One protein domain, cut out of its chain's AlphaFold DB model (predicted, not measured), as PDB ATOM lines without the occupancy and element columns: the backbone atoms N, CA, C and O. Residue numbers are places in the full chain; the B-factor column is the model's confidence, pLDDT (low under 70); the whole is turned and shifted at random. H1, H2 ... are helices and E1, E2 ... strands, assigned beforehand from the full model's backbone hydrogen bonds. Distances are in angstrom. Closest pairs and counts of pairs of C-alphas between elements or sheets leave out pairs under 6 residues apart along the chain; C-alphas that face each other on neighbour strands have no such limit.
ATOM      1  N   HIS A   8      63.388  52.401  78.046       55.34
ATOM      2  CA  HIS A   8      62.235  51.669  78.590       55.34
ATOM      3  C   HIS A   8      60.955  52.513  78.720       55.34
ATOM      4  O   HIS A   8      59.857  51.982  78.560       55.34
ATOM      5  N   GLU A   9      61.075  53.813  79.003       59.00
ATOM      6  CA  GLU A   9      59.914  54.699  79.204       59.00
ATOM      7  C   GLU A   9      59.165  54.964  77.883       59.00
ATOM      8  O   GLU A   9      57.939  55.092  77.856       59.00
ATOM      9  N   ASP A  10      59.895  54.912  76.767       84.44
ATOM     10  CA  ASP A  10      59.354  55.009  75.410       84.44
ATOM     11  C   ASP A  10      58.527  53.764  75.028       84.44
ATOM     12  O   ASP A  10      57.440  53.867  74.454       84.44
ATOM     13  N   VAL A  11      58.974  52.564  75.427       93.19
ATOM     14  CA  VAL A  11      58.280  51.305  75.098       93.19
ATOM     15  C   VAL A  11      56.987  51.135  75.900       93.19
ATOM     16  O   VAL A  11      55.985  50.705  75.324       93.19
ATOM     17  N   LEU A  12      56.967  51.500  77.191       93.25
ATOM     18  CA  LEU A  12      55.734  51.482  77.992       93.25
ATOM     19  C   LEU A  12      54.719  52.496  77.455       93.25
ATOM     20  O   LEU A  12      53.557  52.148  77.270       93.25
ATOM     21  N   THR A  13      55.157  53.718  77.142       93.69
ATOM     22  CA  THR A  13      54.297  54.742  76.529       93.69
ATOM     23  C   THR A  13      53.704  54.249  75.207       93.69
ATOM     24  O   THR A  13      52.503  54.393  74.963       93.69
ATOM     25  N   ARG A  14      54.518  53.591  74.368       95.25
ATOM     26  CA  ARG A  14      54.045  52.955  73.134       95.25
ATOM     27  C   ARG A  14      53.018  51.858  73.409       95.25
ATOM     28  O   ARG A  14      52.014  51.808  72.705       95.25
ATOM     29  N   LEU A  15      53.254  50.996  74.403       95.25
ATOM     30  CA  LEU A  15      52.302  49.956  74.800       95.25
ATOM     31  C   LEU A  15      50.973  50.564  75.249       95.25
ATOM     32  O   LEU A  15      49.939  50.131  74.762       95.25
ATOM     33  N   VAL A  16      50.995  51.567  76.127       95.06
ATOM     34  CA  VAL A  16      49.784  52.231  76.634       95.06
ATOM     35  C   VAL A  16      48.973  52.824  75.484       95.06
ATOM     36  O   VAL A  16      47.809  52.468  75.319       95.06
ATOM     37  N   ARG A  17      49.608  53.614  74.610       94.31
ATOM     38  CA  ARG A  17      48.949  54.174  73.420       94.31
ATOM     39  C   ARG A  17      48.337  53.082  72.546       94.31
ATOM     40  O   ARG A  17      47.227  53.219  72.035       94.31
ATOM     41  N   ASP A  18      49.069  51.997  72.331       92.88
ATOM     42  CA  ASP A  18      48.612  50.895  71.499       92.88
ATOM     43  C   ASP A  18      47.467  50.110  72.173       92.88
ATOM     44  O   ASP A  18      46.551  49.682  71.476       92.88
ATOM     45  N   LEU A  19      47.463  49.970  73.504       91.12
ATOM     46  CA  LEU A  19      46.360  49.389  74.280       91.12
ATOM     47  C   LEU A  19      45.105  50.268  74.260       91.12
ATOM     48  O   LEU A  19      44.006  49.727  74.270       91.12
ATOM     49  N   GLU A  20      45.239  51.589  74.164       90.69
ATOM     50  CA  GLU A  20      44.107  52.522  74.064       90.69
ATOM     51  C   GLU A  20      43.529  52.616  72.645       90.69
ATOM     52  O   GLU A  20      42.348  52.906  72.468       90.69
ATOM     53  N   THR A  21      44.338  52.357  71.612       84.69
ATOM     54  CA  THR A  21      43.950  52.635  70.216       84.69
ATOM     55  C   THR A  21      43.745  51.396  69.351       84.69
ATOM     56  O   THR A  21      42.922  51.427  68.434       84.69
ATOM     57  N   LYS A  22      44.466  50.293  69.596       83.25
ATOM     58  CA  LYS A  22      44.341  49.086  68.767       83.25
ATOM     59  C   LYS A  22      43.053  48.343  69.092       83.25
ATOM     60  O   LYS A  22      42.696  48.132  70.245       83.25
ATOM     61  N   THR A  23      42.413  47.829  68.053       73.69
ATOM     62  CA  THR A  23      41.223  46.971  68.150       73.69
ATOM     63  C   THR A  23      41.554  45.509  68.482       73.69
ATOM     64  O   THR A  23      40.672  44.653  68.494       73.69
ATOM     65  N   THR A  24      42.831  45.202  68.731       76.06
ATOM     66  CA  THR A  24      43.370  43.848  68.914       76.06
ATOM     67  C   THR A  24      44.302  43.805  70.120       76.06
ATOM     68  O   THR A  24      44.999  44.787  70.385       76.06
ATOM     69  N   LEU A  25      44.401  42.651  70.781       82.88
ATOM     70  CA  LEU A  25      45.318  42.460  71.908       82.88
ATOM     71  C   LEU A  25      46.789  42.658  71.503       82.88
ATOM     72  O   LEU A  25      47.197  42.360  70.379       82.88
ATOM     73  N   CYS A  26      47.589  43.160  72.443       87.19
ATOM     74  CA  CYS A  26      49.011  43.432  72.253       87.19
ATOM     75  C   CYS A  26      49.862  42.226  72.673       87.19
ATOM     76  O   CYS A  26      49.678  41.707  73.772       87.19
ATOM     77  N   TYR A  27      50.812  41.798  71.836       88.19
ATOM     78  CA  TYR A  27      51.750  40.733  72.199       88.19
ATOM     79  C   TYR A  27      52.872  41.258  73.088       88.19
ATOM     80  O   TYR A  27      53.467  42.286  72.786       88.19
ATOM     81  N   VAL A  28      53.236  40.497  74.118       90.81
ATOM     82  CA  VAL A  28      54.318  40.841  75.054       90.81
ATOM     83  C   VAL A  28      55.655  41.014  74.323       90.81
ATOM     84  O   VAL A  28      56.377  41.975  74.574       90.81
ATOM     85  N   LYS A  29      55.957  40.145  73.347       91.94
ATOM     86  CA  LYS A  29      57.213  40.193  72.571       91.94
ATOM     87  C   LYS A  29      57.418  41.495  71.780       91.94
ATOM     88  O   LYS A  29      58.556  41.830  71.470       91.94
ATOM     89  N   ASP A  30      56.343  42.223  71.469       91.94
ATOM     90  CA  ASP A  30      56.407  43.476  70.706       91.94
ATOM     91  C   ASP A  30      56.801  44.677  71.595       91.94
ATOM     92  O   ASP A  30      57.078  45.768  71.087       91.94
ATOM     93  N   TYR A  31      56.842  44.495  72.920       94.50
ATOM     94  CA  TYR A  31      57.165  45.529  73.910       94.50
ATOM     95  C   TYR A  31      58.229  45.001  74.883       94.50
ATOM     96  O   TYR A  31      57.951  44.788  76.066       94.50
ATOM     97  N   PRO A  32      59.455  44.742  74.387       92.75
ATOM     98  CA  PRO A  32      60.506  44.142  75.194       92.75
ATOM     99  C   PRO A  32      60.824  45.015  76.411       92.75
ATOM    100  O   PRO A  32      60.975  46.231  76.298       92.75
ATOM    101  N   GLY A  33      60.940  44.377  77.576       91.19
ATOM    102  CA  GLY A  33      61.304  45.050  78.820       91.19
ATOM    103  C   GLY A  33      60.164  45.781  79.535       91.19
ATOM    104  O   GLY A  33      60.441  46.454  80.526       91.19
ATOM    105  N   VAL A  34      58.919  45.660  79.062       93.44
ATOM    106  CA  VAL A  34      57.732  46.077  79.820       93.44
ATOM    107  C   VAL A  34      57.193  44.886  80.600       93.44
ATOM    108  O   VAL A  34      56.771  43.887  80.018       93.44
ATOM    109  N   GLU A  35      57.184  44.998  81.923       93.31
ATOM    110  CA  GLU A  35      56.619  43.970  82.794       93.31
ATOM    111  C   GLU A  35      55.124  44.203  83.039       93.31
ATOM    112  O   GLU A  35      54.645  45.338  83.087       93.31
ATOM    113  N   LEU A  36      54.372  43.117  83.246       94.62
ATOM    114  CA  LEU A  36      52.938  43.191  83.546       94.62
ATOM    115  C   LEU A  36      52.654  44.044  84.791       94.62
ATOM    116  O   LEU A  36      51.705  44.826  84.808       94.62
ATOM    117  N   GLU A  37      53.493  43.916  85.820       95.12
ATOM    118  CA  GLU A  37      53.372  44.700  87.047       95.12
ATOM    119  C   GLU A  37      53.536  46.202  86.775       95.12
ATOM    120  O   GLU A  37      52.776  47.010  87.305       95.12
ATOM    121  N   GLN A  38      54.465  46.588  85.895       94.06
ATOM    122  CA  GLN A  38      54.666  47.987  85.513       94.06
ATOM    123  C   GLN A  38      53.425  48.561  84.817       94.06
ATOM    124  O   GLN A  38      52.977  49.652  85.173       94.06
ATOM    125  N   LEU A  39      52.836  47.814  83.877       95.12
ATOM    126  CA  LEU A  39      51.599  48.210  83.197       95.12
ATOM    127  C   LEU A  39      50.424  48.341  84.181       95.12
ATOM    128  O   LEU A  39      49.699  49.334  84.160       95.12
ATOM    129  N   ASN A  40      50.252  47.369  85.080       95.25
ATOM    130  CA  ASN A  40      49.175  47.402  86.070       95.25
ATOM    131  C   ASN A  40      49.361  48.525  87.097       95.25
ATOM    132  O   ASN A  40      48.390  49.172  87.483       95.25
ATOM    133  N   ASN A  41      50.599  48.821  87.496       94.38
ATOM    134  CA  ASN A  41      50.905  49.965  88.352       94.38
ATOM    135  C   ASN A  41      50.633  51.300  87.644       94.38
ATOM    136  O   ASN A  41      50.153  52.237  88.284       94.38
ATOM    137  N   HIS A  42      50.881  51.385  86.335       93.25
ATOM    138  CA  HIS A  42      50.528  52.550  85.524       93.25
ATOM    139  C   HIS A  42      49.009  52.790  85.527       93.25
ATOM    140  O   HIS A  42      48.574  53.876  85.915       93.25
ATOM    141  N   ALA A  43      48.206  51.767  85.212       90.88
ATOM    142  CA  ALA A  43      46.742  51.855  85.241       90.88
ATOM    143  C   ALA A  43      46.199  52.151  86.654       90.88
ATOM    144  O   ALA A  43      45.307  52.975  86.837       90.88
ATOM    145  N   LYS A  44      46.788  51.558  87.699       91.75
ATOM    146  CA  LYS A  44      46.411  51.845  89.092       91.75
ATOM    147  C   LYS A  44      46.677  53.300  89.489       91.75
ATOM    148  O   LYS A  44      45.916  53.864  90.272       91.75
ATOM    149  N   LYS A  45      47.768  53.896  88.997       93.69
ATOM    150  CA  LYS A  45      48.187  55.260  89.354       93.69
ATOM    151  C   LYS A  45      47.453  56.334  88.552       93.69
ATOM    152  O   LYS A  45      47.132  57.374  89.119       93.69
ATOM    153  N   LEU A  46      47.239  56.112  87.256       92.44
ATOM    154  CA  LEU A  46      46.682  57.117  86.341       92.44
ATOM    155  C   LEU A  46      45.198  56.897  86.016       92.44
ATOM    156  O   LEU A  46      44.548  57.810  85.516       92.44
ATOM    157  N   GLY A  47      44.656  55.726  86.350       88.31
ATOM    158  CA  GLY A  47      43.294  55.319  86.024       88.31
ATOM    159  C   GLY A  47      43.251  54.224  84.949       88.31
ATOM    160  O   GLY A  47      44.263  53.939  84.302       88.31
ATOM    161  N   PRO A  48      42.085  53.576  84.770       88.62
ATOM    162  CA  PRO A  48      41.913  52.533  83.763       88.62
ATOM    163  C   PRO A  48      42.187  53.079  82.361       88.62
ATOM    164  O   PRO A  48      41.739  54.175  82.021       88.62
ATOM    165  N   LEU A  49      42.859  52.280  81.531       90.44
ATOM    166  CA  LEU A  49      42.996  52.595  80.110       90.44
ATOM    167  C   LEU A  49      41.629  52.454  79.440       90.44
ATOM    168  O   LEU A  49      40.851  51.564  79.792       90.44
ATOM    169  N   VAL A  50      41.316  53.327  78.485       84.69
ATOM    170  CA  VAL A  50      40.039  53.281  77.765       84.69
ATOM    171  C   VAL A  50      40.301  52.922  76.315       84.69
ATOM    172  O   VAL A  50      40.882  53.698  75.563       84.69
ATOM    173  N   ASN A  51      39.830  51.746  75.919       84.75
ATOM    174  CA  ASN A  51      39.912  51.256  74.554       84.75
ATOM    175  C   ASN A  51      38.519  51.268  73.894       84.75
ATOM    176  O   ASN A  51      37.537  50.887  74.539       84.75
ATOM    177  N   PRO A  52      38.392  51.642  72.607       70.56
ATOM    178  CA  PRO A  52      37.098  51.698  71.924       70.56
ATOM    179  C   PRO A  52      36.396  50.336  71.788       70.56
ATOM    180  O   PRO A  52      35.171  50.302  71.718       70.56
ATOM    181  N   VAL A  53      37.148  49.232  71.768       71.50
ATOM    182  CA  VAL A  53      36.639  47.858  71.628       71.50
ATOM    183  C   VAL A  53      36.511  47.165  72.984       71.50
ATOM    184  O   VAL A  53      35.484  46.549  73.275       71.50
ATOM    185  N   PHE A  54      37.555  47.248  73.813       72.81
ATOM    186  CA  PHE A  54      37.642  46.515  75.083       72.81
ATOM    187  C   PHE A  54      37.078  47.290  76.283       72.81
ATOM    188  O   PHE A  54      36.939  46.717  77.363       72.81
ATOM    189  N   GLY A  55      36.717  48.562  76.102       75.69
ATOM    190  CA  GLY A  55      36.161  49.407  77.153       75.69
ATOM    191  C   GLY A  55      37.210  49.868  78.165       75.69
ATOM    192  O   GLY A  55      38.362  50.104  77.813       75.69
ATOM    193  N   GLU A  56      36.788  50.034  79.419       81.88
ATOM    194  CA  GLU A  56      37.680  50.385  80.531       81.88
ATOM    195  C   GLU A  56      38.480  49.160  80.985       81.88
ATOM    196  O   GLU A  56      37.913  48.115  81.307       81.88
ATOM    197  N   GLN A  57      39.798  49.323  81.040       85.38
ATOM    198  CA  GLN A  57      40.783  48.288  81.320       85.38
ATOM    199  C   GLN A  57      41.573  48.698  82.578       85.38
ATOM    200  O   GLN A  57      42.600  49.376  82.480       85.38
ATOM    201  N   PRO A  58      41.098  48.353  83.788       86.69
ATOM    202  CA  PRO A  58      41.754  48.738  85.045       86.69
ATOM    203  C   PRO A  58      43.057  47.992  85.320       86.69
ATOM    204  O   PRO A  58      43.860  48.433  86.137       86.69
ATOM    205  N   ALA A  59      43.222  46.826  84.707       90.56
ATOM    206  CA  ALA A  59      44.347  45.937  84.897       90.56
ATOM    207  C   ALA A  59      44.398  44.949  83.733       90.56
ATOM    208  O   ALA A  59      43.433  44.787  82.982       90.56
ATOM    209  N   PHE A  60      45.514  44.245  83.637       91.62
ATOM    210  CA  PHE A  60      45.807  43.256  82.621       91.62
ATOM    211  C   PHE A  60      46.358  41.983  83.264       91.62
ATOM    212  O   PHE A  60      46.947  42.012  84.349       91.62
ATOM    213  N   PHE A  61      46.213  40.872  82.554       90.25
ATOM    214  CA  PHE A  61      46.939  39.627  82.780       90.25
ATOM    215  C   PHE A  61      47.615  39.190  81.480       90.25
ATOM    216  O   PHE A  61      47.284  39.693  80.404       90.25
ATOM    217  N   ILE A  62      48.591  38.286  81.578       86.69
ATOM    218  CA  ILE A  62      49.199  37.680  80.394       86.69
ATOM    219  C   ILE A  62      48.542  36.332  80.162       86.69
ATOM    220  O   ILE A  62      48.597  35.462  81.028       86.69
ATOM    221  N   ASP A  63      47.977  36.167  78.976       80.94
ATOM    222  CA  ASP A  63      47.512  34.879  78.489       80.94
ATOM    223  C   ASP A  63      48.073  34.634  77.096       80.94
ATOM    224  O   ASP A  63      48.084  35.528  76.247       80.94
ATOM    225  N   GLU A  64      48.654  33.449  76.919       83.44
ATOM    226  CA  GLU A  64      49.343  33.020  75.703       83.44
ATOM    227  C   GLU A  64      50.216  34.116  75.029       83.44
ATOM    228  O   GLU A  64      50.234  34.313  73.811       83.44
ATOM    229  N   GLY A  65      50.973  34.854  75.849       84.69
ATOM    230  CA  GLY A  65      51.904  35.889  75.392       84.69
ATOM    231  C   GLY A  65      51.252  37.204  74.954       84.69
ATOM    232  O   GLY A  65      51.903  37.999  74.270       84.69
ATOM    233  N   ARG A  66      49.996  37.459  75.334       86.19
ATOM    234  CA  ARG A  66      49.261  38.701  75.060       86.19
ATOM    235  C   ARG A  66      48.857  39.407  76.350       86.19
ATOM    236  O   ARG A  66      48.540  38.754  77.336       86.19
ATOM    237  N   PHE A  67      48.824  40.736  76.318       89.56
ATOM    238  CA  PHE A  67      48.212  41.546  77.368       89.56
ATOM    239  C   PHE A  67      46.688  41.512  77.217       89.56
ATOM    240  O   PHE A  67      46.139  42.116  76.292       89.56
ATOM    241  N   CYS A  68      46.022  40.808  78.126       84.81
ATOM    242  CA  CYS A  68      44.573  40.646  78.167       84.81
ATOM    243  C   CYS A  68      43.983  41.562  79.248       84.81
ATOM    244  O   CYS A  68      44.391  41.459  80.406       84.81
ATOM    245  N   PRO A  69      43.054  42.473  78.913       86.25
ATOM    246  CA  PRO A  69      42.451  43.353  79.906       86.25
ATOM    247  C   PRO A  69      41.495  42.585  80.818       86.25
ATOM    248  O   PRO A  69      40.678  41.785  80.357       86.25
ATOM    249  N   TYR A  70      41.520  42.902  82.110       79.38
ATOM    250  CA  TYR A  70      40.384  42.621  82.975       79.38
ATOM    251  C   TYR A  70      39.216  43.505  82.548       79.38
ATOM    252  O   TYR A  70      39.381  44.707  82.349       79.38
ATOM    253  N   ARG A  71      38.023  42.925  82.432       71.38
ATOM    254  CA  ARG A  71      36.802  43.702  82.214       71.38
ATOM    255  C   ARG A  71      36.120  43.950  83.544       71.38
ATOM    256  O   ARG A  71      35.843  43.007  84.279       71.38
TER     257      ARG A  71
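AT A GLANCE: This is residues 8 to 71 of the 186 residues of the protein "Uma2 domain-containing protein" of Phytophthora infestans (strain T30-4) (UniProt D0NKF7). Two helices set nearly crosswise, H1 and H2, join with two small strand hairpins in one rounded body: the hairpin of E1 and E2 lies by residues 16 to 21 of H1, and the hairpin of E3 and E4 by residues 36 to 43 of H2. Between the helices a long loop, residues 22 to 35, folds back along the body, and its residues 26 to 27 pair with E4. You have 64 printed residues, with two named helices and then four named strands, in two separate antiparallel sheets of two strands, a mixed class. The whole is compact, with a radius of gyration of the C-alphas of 10.4 A and spans of 25 by 25 by 18 A.

IN THESE COORDINATES: Find C-alpha 8 at (62.235, 51.669, 78.590); from there H1, residues 8 to 21, runs 20.1 A to C-alpha 21 at (43.950, 52.635, 70.216). Go on past the loop to H2, residues 36 to 46, which is 15.5 A long. Next come E1, residues 49 to 51, 6.5 A, and E2, residues 55 to 57, 6.3 A. Last are E3, residues 60 to 63, 9.5 A, and E4, residues 66 to 69, 9.6 A, which ends at C-alpha 69 at (42.451, 43.353, 79.906).

HOW THE PARTS SIT: Look first at H1 and H2, close but not clearly touching: the closest C-alphas, those of Leu 12 and Leu 39, are 7.4 A apart, and the lines are only just about perpendicular, at 71 degrees. In both helices every O i to N i+4 pair is within hydrogen-bond range. At Glu 20 of H1 you find the closest C-alpha to E1, that of Asn 51, at 4.4 A. E1 and E2 form an antiparallel hairpin, with N 51 and O 55 within hydrogen-bond range at 2.9 A. E2 runs on into E3 across a break of 2 residues, at 89 degrees. E3 and E4 form the second antiparallel hairpin, with N 68 and O 61 within hydrogen-bond range at 2.8 A. Between H2 and E3 the closest C-alphas are those of Asn 40 and Phe 60, 6.4 A apart. H1 stays apart from E2, E3 and E4.

THE WHOLE: Measure from His 8 to Arg 71: their C-alphas, the two farthest apart, are 26.9 A from each other. The printed part has no cut. The link from H1 to H2, 14 residues, is long; the other links are tight. The mean pLDDT of the printed part is 87.0, and residues 8 to 9 are under 70.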